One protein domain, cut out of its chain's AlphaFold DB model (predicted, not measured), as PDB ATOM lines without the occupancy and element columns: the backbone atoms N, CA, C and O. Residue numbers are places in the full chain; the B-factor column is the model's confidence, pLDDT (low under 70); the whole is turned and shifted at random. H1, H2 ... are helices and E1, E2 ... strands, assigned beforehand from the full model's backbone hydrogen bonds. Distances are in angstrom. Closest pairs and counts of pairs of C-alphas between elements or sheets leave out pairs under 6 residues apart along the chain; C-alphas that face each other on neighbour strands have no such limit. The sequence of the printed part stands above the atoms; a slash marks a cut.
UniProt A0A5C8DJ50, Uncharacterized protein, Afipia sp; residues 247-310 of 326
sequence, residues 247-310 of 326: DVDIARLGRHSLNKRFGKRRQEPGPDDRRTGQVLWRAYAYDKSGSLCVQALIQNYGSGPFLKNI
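Overview. This is residues 247 to 310 of the 326 residues of an uncharacterized protein of Afipia sp (UniProt A0A5C8DJ50). Two helices, H1 and H2, cross about perpendicular, with their closest C-alphas at Gly 254 and Gly 277, and a short third helix, H3, packs on residues 281 to 284 of H2 and is apart from H1. The two ends of the printed part come together in a small antiparallel pairing of residues 247 to 248 with residues 307 to 308 of the short strand E1. The printed part has 64 residues, with three named helices and one named strand in the order H1, H2, H3, E1, and its class is mostly helix. It is compact, with a radius of gyration of the C-alphas of 11.4 A, yet elongated in outline, spanning 35 by 22 by 18 A.

Arrangement. From the first printed residue, Asp 247, residues 247 to 248 lead to H1, residues 250 to 262. H2, residues 273 to 284, touches H1 with 31 pairs of C-alphas within 8 A. The closest C-alphas of the two are those of Gly 254 and Gly 277, 3.8 A apart. Their lines stand at 88 degrees, about perpendicular. H3, residues 294 to 300, touches H2, which meets it with residues 281 to 284 alone. The closest C-alphas there are those of Tyr 284 and Leu 297, 5.0 A apart, and the lines stand at 76 degrees, about perpendicular. H1 and H3 are apart. E1, residues 307 to 309, pairs with no named strand, but residues 307 to 308 pair antiparallel with residues 247 to 248. E1 is apart from H2 and H3, and only just apart from H1, with the closest C-alphas 8.1 A apart. In H1, H2 and H3 every O i to N i+4 pair is within hydrogen-bond range.

Along the chain. H1 runs from C-alpha 250 at (7.214, 1.368, 38.767) to C-alpha 262 at (1.890, -12.543, 27.779), 18.5 A. H2, residues 273 to 284, is 16.1 A long from first to last C-alpha. H3, residues 294 to 300, is 10.0 A long. E1, residues 307 to 309, is 6.8 A long and ends at C-alpha 309 at (20.142, 6.012, 36.322).

Size, cuts and confidence. The two C-alphas farthest apart are those of Glu 268, in the link from H1 to H2, and Ser 289, in the link from H2 to H3, at 35.3 A. The C-alphas of Asp 247 and Ile 310, the first and last printed residues, are 6.5 A apart. The three links, of 10, 9 and 6 residues, are short. The printed part has no cut. The mean pLDDT of the printed part is 95.7, and no printed residue is under 70.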
ATOM      1  N   ASP A 247      17.043   4.242  40.183       96.25
ATOM      2  CA  ASP A 247      15.640   4.272  40.568       96.25
ATOM      3  C   ASP A 247      14.834   3.242  39.771       96.25
ATOM      4  O   ASP A 247      15.293   2.718  38.747       96.25
ATOM      5  N   VAL A 248      13.626   2.946  40.239       96.56
ATOM      6  CA  VAL A 248      12.692   2.023  39.606       96.56
ATOM      7  C   VAL A 248      11.492   2.787  39.080       96.56
ATOM      8  O   VAL A 248      10.620   3.231  39.825       96.56
ATOM      9  N   ASP A 249      11.368   2.813  37.758       96.75
ATOM     10  CA  ASP A 249      10.123   3.192  37.112       96.75
ATOM     11  C   ASP A 249       9.080   2.097  37.332       96.75
ATOM     12  O   ASP A 249       9.041   1.076  36.638       96.75
ATOM     13  N   ILE A 250       8.234   2.317  38.332       97.06
ATOM     14  CA  ILE A 250       7.214   1.368  38.767       97.06
ATOM     15  C   ILE A 250       6.261   0.996  37.625       97.06
ATOM     16  O   ILE A 250       5.943  -0.180  37.457       97.06
ATOM     17  N   ALA A 251       5.824   1.955  36.805       96.69
ATOM     18  CA  ALA A 251       4.944   1.650  35.679       96.69
ATOM     19  C   ALA A 251       5.679   0.792  34.638       96.69
ATOM     20  O   ALA A 251       5.177  -0.249  34.209       96.69
ATOM     21  N   ARG A 252       6.918   1.153  34.292       97.25
ATOM     22  CA  ARG A 252       7.726   0.381  33.340       97.25
ATOM     23  C   ARG A 252       8.063  -1.021  33.857       97.25
ATOM     24  O   ARG A 252       8.126  -1.943  33.043       97.25
ATOM     25  N   LEU A 253       8.232  -1.207  35.169       98.12
ATOM     26  CA  LEU A 253       8.429  -2.518  35.803       98.12
ATOM     27  C   LEU A 253       7.209  -3.420  35.585       98.12
ATOM     28  O   LEU A 253       7.350  -4.549  35.108       98.12
ATOM     29  N   GLY A 254       6.003  -2.922  35.872       97.94
ATOM     30  CA  GLY A 254       4.785  -3.696  35.640       97.94
ATOM     31  C   GLY A 254       4.558  -3.996  34.162       97.94
ATOM     32  O   GLY A 254       4.291  -5.148  33.812       97.94
ATOM     33  N   ARG A 255       4.782  -3.013  33.280       98.19
ATOM     34  CA  ARG A 255       4.710  -3.214  31.826       98.19
ATOM     35  C   ARG A 255       5.658  -4.308  31.351       98.19
ATOM     36  O   ARG A 255       5.247  -5.186  30.597       98.19
ATOM     37  N   HIS A 256       6.916  -4.267  31.798       98.00
ATOM     38  CA  HIS A 256       7.934  -5.258  31.452       98.00
ATOM     39  C   HIS A 256       7.512  -6.670  31.877       98.00
ATOM     40  O   HIS A 256       7.585  -7.601  31.075       98.00
ATOM     41  N   SER A 257       6.992  -6.815  33.097       98.00
ATOM     42  CA  SER A 257       6.514  -8.098  33.616       98.00
ATOM     43  C   SER A 257       5.319  -8.648  32.833       98.00
ATOM     44  O   SER A 257       5.319  -9.813  32.435       98.00
ATOM     45  N   LEU A 258       4.318  -7.808  32.546       97.62
ATOM     46  CA  LEU A 258       3.134  -8.205  31.775       97.62
ATOM     47  C   LEU A 258       3.502  -8.565  30.330       97.62
ATOM     48  O   LEU A 258       3.014  -9.561  29.800       97.62
ATOM     49  N   ASN A 259       4.404  -7.803  29.710       97.94
ATOM     50  CA  ASN A 259       4.949  -8.113  28.389       97.94
ATOM     51  C   ASN A 259       5.632  -9.488  28.376       97.94
ATOM     52  O   ASN A 259       5.327 -10.304  27.509       97.94
ATOM     53  N   LYS A 260       6.479  -9.779  29.372       96.88
ATOM     54  CA  LYS A 260       7.136 -11.087  29.520       96.88
ATOM     55  C   LYS A 260       6.124 -12.217  29.732       96.88
ATOM     56  O   LYS A 260       6.241 -13.253  29.089       96.88
ATOM     57  N   ARG A 261       5.118 -12.013  30.589       97.06
ATOM     58  CA  ARG A 261       4.083 -13.014  30.905       97.06
ATOM     59  C   ARG A 261       3.196 -13.360  29.707       97.06
ATOM     60  O   ARG A 261       2.829 -14.516  29.552       97.06
ATOM     61  N   PHE A 262       2.831 -12.370  28.894       97.44
ATOM     62  CA  PHE A 262       1.890 -12.543  27.779       97.44
ATOM     63  C   PHE A 262       2.560 -12.594  26.399       97.44
ATOM     64  O   PHE A 262       1.858 -12.556  25.392       97.44
ATOM     65  N   GLY A 263       3.895 -12.609  26.327       96.81
ATOM     66  CA  GLY A 263       4.628 -12.579  25.056       96.81
ATOM     67  C   GLY A 263       4.412 -11.300  24.233       96.81
ATOM     68  O   GLY A 263       4.540 -11.323  23.012       96.81
ATOM     69  N   LYS A 264       4.064 -10.176  24.874       95.69
ATOM     70  CA  LYS A 264       3.786  -8.888  24.211       95.69
ATOM     71  C   LYS A 264       4.996  -7.951  24.260       95.69
ATOM     72  O   LYS A 264       5.900  -8.119  25.072       95.69
ATOM     73  N   ARG A 265       4.996  -6.910  23.420       95.50
ATOM     74  CA  ARG A 265       6.015  -5.840  23.400       95.50
ATOM     75  C   ARG A 265       5.384  -4.445  23.423       95.50
ATOM     76  O   ARG A 265       5.701  -3.597  22.594       95.50
ATOM     77  N   ARG A 266       4.463  -4.203  24.362       96.31
ATOM     78  CA  ARG A 266       3.829  -2.882  24.514       96.31
ATOM     79  C   ARG A 266       4.870  -1.834  24.908       96.31
ATOM     80  O   ARG A 266       5.615  -2.063  25.866       96.31
ATOM     81  N   GLN A 267       4.882  -0.710  24.195       94.50
ATOM     82  CA  GLN A 267       5.694   0.465  24.528       94.50
ATOM     83  C   GLN A 267       4.915   1.463  25.385       94.50
ATOM     84  O   GLN A 267       5.475   2.015  26.329       94.50
ATOM     85  N   GLU A 268       3.617   1.603  25.120       95.00
ATOM     86  CA  GLU A 268       2.738   2.516  25.848       95.00
ATOM     87  C   GLU A 268       2.329   1.972  27.224       95.00
ATOM     88  O   GLU A 268       2.198   0.751  27.399       95.00
ATOM     89  N   PRO A 269       2.159   2.850  28.230       93.88
ATOM     90  CA  PRO A 269       1.659   2.463  29.541       93.88
ATOM     91  C   PRO A 269       0.187   2.033  29.467       93.88
ATOM     92  O   PRO A 269      -0.652   2.711  28.883       93.88
ATOM     93  N   GLY A 270      -0.129   0.900  30.087       95.19
ATOM     94  CA  GLY A 270      -1.497   0.451  30.334       95.19
ATOM     95  C   GLY A 270      -1.976   0.765  31.758       95.19
ATOM     96  O   GLY A 270      -1.156   1.027  32.643       95.19
ATOM     97  N   PRO A 271      -3.292   0.669  32.014       94.31
ATOM     98  CA  PRO A 271      -3.881   1.000  33.316       94.31
ATOM     99  C   PRO A 271      -3.355   0.119  34.463       94.31
ATOM    100  O   PRO A 271      -3.185   0.596  35.585       94.31
ATOM    101  N   ASP A 272      -3.023  -1.145  34.184       97.06
ATOM    102  CA  ASP A 272      -2.547  -2.093  35.199       97.06
ATOM    103  C   ASP A 272      -1.045  -2.003  35.494       97.06
ATOM    104  O   ASP A 272      -0.584  -2.512  36.519       97.06
ATOM    105  N   ASP A 273      -0.265  -1.339  34.638       97.31
ATOM    106  CA  ASP A 273       1.198  -1.378  34.690       97.31
ATOM    107  C   ASP A 273       1.727  -0.847  36.032       97.31
ATOM    108  O   ASP A 273       2.554  -1.484  36.688       97.31
ATOM    109  N   ARG A 274       1.197   0.284  36.518       96.31
ATOM    110  CA  ARG A 274       1.614   0.852  37.811       96.31
ATOM    111  C   ARG A 274       1.251  -0.064  38.979       96.31
ATOM    112  O   ARG A 274       2.081  -0.271  39.863       96.31
ATOM    113  N   ARG A 275       0.041  -0.632  38.989       96.50
ATOM    114  CA  ARG A 275      -0.417  -1.538  40.053       96.50
ATOM    115  C   ARG A 275       0.439  -2.801  40.094       96.50
ATOM    116  O   ARG A 275       0.933  -3.167  41.159       96.50
ATOM    117  N   THR A 276       0.651  -3.443  38.945       97.50
ATOM    118  CA  THR A 276       1.517  -4.622  38.838       97.50
ATOM    119  C   THR A 276       2.939  -4.296  39.282       97.50
ATOM    120  O   THR A 276       3.510  -5.038  40.079       97.50
ATOM    121  N   GLY A 277       3.495  -3.165  38.848       97.12
ATOM    122  CA  GLY A 277       4.822  -2.722  39.263       97.12
ATOM    123  C   GLY A 277       4.957  -2.520  40.770       97.12
ATOM    124  O   GLY A 277       5.945  -2.953  41.351       97.12
ATOM    125  N   GLN A 278       3.959  -1.925  41.429       96.69
ATOM    126  CA  GLN A 278       3.964  -1.751  42.888       96.69
ATOM    127  C   GLN A 278       3.958  -3.089  43.629       96.69
ATOM    128  O   GLN A 278       4.651  -3.233  44.636       96.69
ATOM    129  N   VAL A 279       3.179  -4.060  43.141       96.81
ATOM    130  CA  VAL A 279       3.153  -5.416  43.706       96.81
ATOM    131  C   VAL A 279       4.521  -6.073  43.556       96.81
ATOM    132  O   VAL A 279       5.044  -6.592  44.536       96.81
ATOM    133  N   LEU A 280       5.132  -5.996  42.371       97.56
ATOM    134  CA  LEU A 280       6.458  -6.566  42.118       97.56
ATOM    135  C   LEU A 280       7.546  -5.892  42.959       97.56
ATOM    136  O   LEU A 280       8.346  -6.587  43.574       97.56
ATOM    137  N   TRP A 281       7.546  -4.561  43.044       96.81
ATOM    138  CA  TRP A 281       8.479  -3.822  43.895       96.81
ATOM    139  C   TRP A 281       8.392  -4.300  45.347       96.81
ATOM    140  O   TRP A 281       9.396  -4.681  45.932       96.81
ATOM    141  N   ARG A 282       7.183  -4.387  45.912       95.56
ATOM    142  CA  ARG A 282       6.990  -4.881  47.284       95.56
ATOM    143  C   ARG A 282       7.312  -6.364  47.451       95.56
ATOM    144  O   ARG A 282       7.673  -6.761  48.545       95.56
ATOM    145  N   ALA A 283       7.143  -7.185  46.420       96.31
ATOM    146  CA  ALA A 283       7.424  -8.615  46.509       96.31
ATOM    147  C   ALA A 283       8.926  -8.923  46.432       96.31
ATOM    148  O   ALA A 283       9.382  -9.863  47.073       96.31
ATOM    149  N   TYR A 284       9.683  -8.146  45.652       97.19
ATOM    150  CA  TYR A 284      11.055  -8.496  45.278       97.19
ATOM    151  C   TYR A 284      12.127  -7.533  45.794       97.19
ATOM    152  O   TYR A 284      13.299  -7.897  45.781       97.19
ATOM    153  N   ALA A 285      11.775  -6.327  46.245       96.56
ATOM    154  CA  ALA A 285      12.762  -5.318  46.638       96.56
ATOM    155  C   ALA A 285      13.117  -5.303  48.126       96.56
ATOM    156  O   ALA A 285      13.861  -4.422  48.542       96.56
ATOM    157  N   TYR A 286      12.592  -6.229  48.928       94.81
ATOM    158  CA  TYR A 286      13.027  -6.372  50.314       94.81
ATOM    159  C   TYR A 286      14.357  -7.116  50.380       94.81
ATOM    160  O   TYR A 286      14.485  -8.219  49.846       94.81
ATOM    161  N   ASP A 287      15.339  -6.510  51.039       91.81
ATOM    162  CA  ASP A 287      16.548  -7.209  51.461       91.81
ATOM    163  C   ASP A 287      16.302  -8.033  52.740       91.81
ATOM    164  O   ASP A 287      15.197  -8.068  53.290       91.81
ATOM    165  N   LYS A 288      17.346  -8.706  53.235       89.44
ATOM    166  CA  LYS A 288      17.260  -9.521  54.456       89.44
ATOM    167  C   LYS A 288      17.006  -8.718  55.732       89.44
ATOM    168  O   LYS A 288      16.553  -9.302  56.711       89.44
ATOM    169  N   SER A 289      17.277  -7.412  55.730       87.06
ATOM    170  CA  SER A 289      16.952  -6.524  56.853       87.06
ATOM    171  C   SER A 289      15.480  -6.092  56.845       87.06
ATOM    172  O   SER A 289      15.009  -5.475  57.797       87.06
ATOM    173  N   GLY A 290      14.736  -6.409  55.779       91.06
ATOM    174  CA  GLY A 290      13.367  -5.939  55.592       91.06
ATOM    175  C   GLY A 290      13.294  -4.512  55.045       91.06
ATOM    176  O   GLY A 290      12.229  -3.891  55.099       91.06
ATOM    177  N   SER A 291      14.384  -4.001  54.472       91.19
ATOM    178  CA  SER A 291      14.435  -2.686  53.831       91.19
ATOM    179  C   SER A 291      14.190  -2.792  52.327       91.19
ATOM    180  O   SER A 291      14.618  -3.740  51.674       91.19
ATOM    181  N   LEU A 292      13.481  -1.809  51.758       93.75
ATOM    182  CA  LEU A 292      13.251  -1.726  50.314       93.75
ATOM    183  C   LEU A 292      14.468  -1.112  49.613       93.75
ATOM    184  O   LEU A 292      14.747   0.073  49.812       93.75
ATOM    185  N   CYS A 293      15.126  -1.865  48.733       95.06
ATOM    186  CA  CYS A 293      16.249  -1.370  47.939       95.06
ATOM    187  C   CYS A 293      16.258  -1.921  46.504       95.06
ATOM    188  O   CYS A 293      15.762  -3.009  46.198       95.06
ATOM    189  N   VAL A 294      16.832  -1.142  45.585       96.00
ATOM    190  CA  VAL A 294      16.912  -1.502  44.162       96.00
ATOM    191  C   VAL A 294      17.825  -2.709  43.951       96.00
ATOM    192  O   VAL A 294      17.553  -3.543  43.087       96.00
ATOM    193  N   GLN A 295      18.863  -2.854  44.776       95.12
ATOM    194  CA  GLN A 295      19.749  -4.014  44.745       95.12
ATOM    195  C   GLN A 295      18.988  -5.331  44.974       95.12
ATOM    196  O   GLN A 295      19.191  -6.278  44.211       95.12
ATOM    197  N   ALA A 296      18.090  -5.382  45.964       94.31
ATOM    198  CA  ALA A 296      17.274  -6.565  46.236       94.31
ATOM    199  C   ALA A 296      16.314  -6.870  45.078       94.31
ATOM    200  O   ALA A 296      16.216  -8.022  44.655       94.31
ATOM    201  N   LEU A 297      15.690  -5.845  44.476       96.19
ATOM    202  CA  LEU A 297      14.871  -6.039  43.272       96.19
ATOM    203  C   LEU A 297      15.689  -6.703  42.157       96.19
ATOM    204  O   LEU A 297      15.232  -7.668  41.546       96.19
ATOM    205  N   ILE A 298      16.898  -6.205  41.894       95.19
ATOM    206  CA  ILE A 298      17.771  -6.754  40.851       95.19
ATOM    207  C   ILE A 298      18.132  -8.211  41.147       95.19
ATOM    208  O   ILE A 298      18.130  -9.029  40.229       95.19
ATOM    209  N   GLN A 299      18.426  -8.548  42.402       92.88
ATOM    210  CA  GLN A 299      18.793  -9.908  42.803       92.88
ATOM    211  C   GLN A 299      17.617 -10.887  42.712       92.88
ATOM    212  O   GLN A 299      17.799 -12.010  42.247       92.88
ATOM    213  N   ASN A 300      16.421 -10.462  43.125       94.19
ATOM    214  CA  ASN A 300      15.269 -11.351  43.264       94.19
ATOM    215  C   ASN A 300      14.380 -11.406  42.009       94.19
ATOM    216  O   ASN A 300      13.739 -12.425  41.755       94.19
ATOM    217  N   TYR A 301      14.318 -10.324  41.227       96.00
ATOM    218  CA  TYR A 301      13.502 -10.227  40.008       96.00
ATOM    219  C   TYR A 301      14.345 -10.176  38.727       96.00
ATOM    220  O   TYR A 301      13.965 -10.756  37.707       96.00
ATOM    221  N   GLY A 302      15.491  -9.496  38.774       95.06
ATOM    222  CA  GLY A 302      16.373  -9.261  37.632       95.06
ATOM    223  C   GLY A 302      16.493  -7.783  37.261       95.06
ATOM    224  O   GLY A 302      15.773  -6.919  37.764       95.06
ATOM    225  N   SER A 303      17.425  -7.481  36.359       95.62
ATOM    226  CA  SER A 303      17.587  -6.149  35.773       95.62
ATOM    227  C   SER A 303      16.711  -5.975  34.529       95.62
ATOM    228  O   SER A 303      16.276  -6.941  33.903       95.62
ATOM    229  N   GLY A 304      16.438  -4.726  34.151       96.06
ATOM    230  CA  GLY A 304      15.649  -4.449  32.961       96.06
ATOM    231  C   GLY A 304      15.494  -2.961  32.664       96.06
ATOM    232  O   GLY A 304      16.043  -2.114  33.372       96.06
ATOM    233  N   PRO A 305      14.711  -2.618  31.627       96.56
ATOM    234  CA  PRO A 305      14.560  -1.241  31.160       96.56
ATOM    235  C   PRO A 305      13.790  -0.343  32.146       96.56
ATOM    236  O   PRO A 305      13.692   0.861  31.936       96.56
ATOM    237  N   PHE A 306      13.222  -0.914  33.208       96.81
ATOM    238  CA  PHE A 306      12.559  -0.189  34.292       96.81
ATOM    239  C   PHE A 306      13.532   0.450  35.290       96.81
ATOM    240  O   PHE A 306      13.095   1.229  36.129       96.81
ATOM    241  N   LEU A 307      14.832   0.150  35.204       97.00
ATOM    242  CA  LEU A 307      15.855   0.802  36.015       97.00
ATOM    243  C   LEU A 307      16.307   2.104  35.352       97.00
ATOM    244  O   LEU A 307      16.785   2.097  34.215       97.00
ATOM    245  N   LYS A 308      16.215   3.214  36.078       96.06
ATOM    246  CA  LYS A 308      16.699   4.532  35.649       96.06
ATOM    247  C   LYS A 308      18.001   4.853  36.367       96.06
ATOM    248  O   LYS A 308      18.130   4.550  37.545       96.06
ATOM    249  N   ASN A 309      18.975   5.425  35.662       95.31
ATOM    250  CA  ASN A 309      20.142   6.012  36.322       95.31
ATOM    251  C   ASN A 309      19.710   7.278  37.052       95.31
ATOM    252  O   ASN A 309      19.031   8.110  36.454       95.31
ATOM    253  N   ILE A 310      20.142   7.425  38.299       94.06
ATOM    254  CA  ILE A 310      20.111   8.711  38.988       94.06
ATOM    255  C   ILE A 310      21.445   9.391  38.665       94.06
ATOM    256  O   ILE A 310      22.494   8.808  38.959       94.06
TER     257      ILE A 310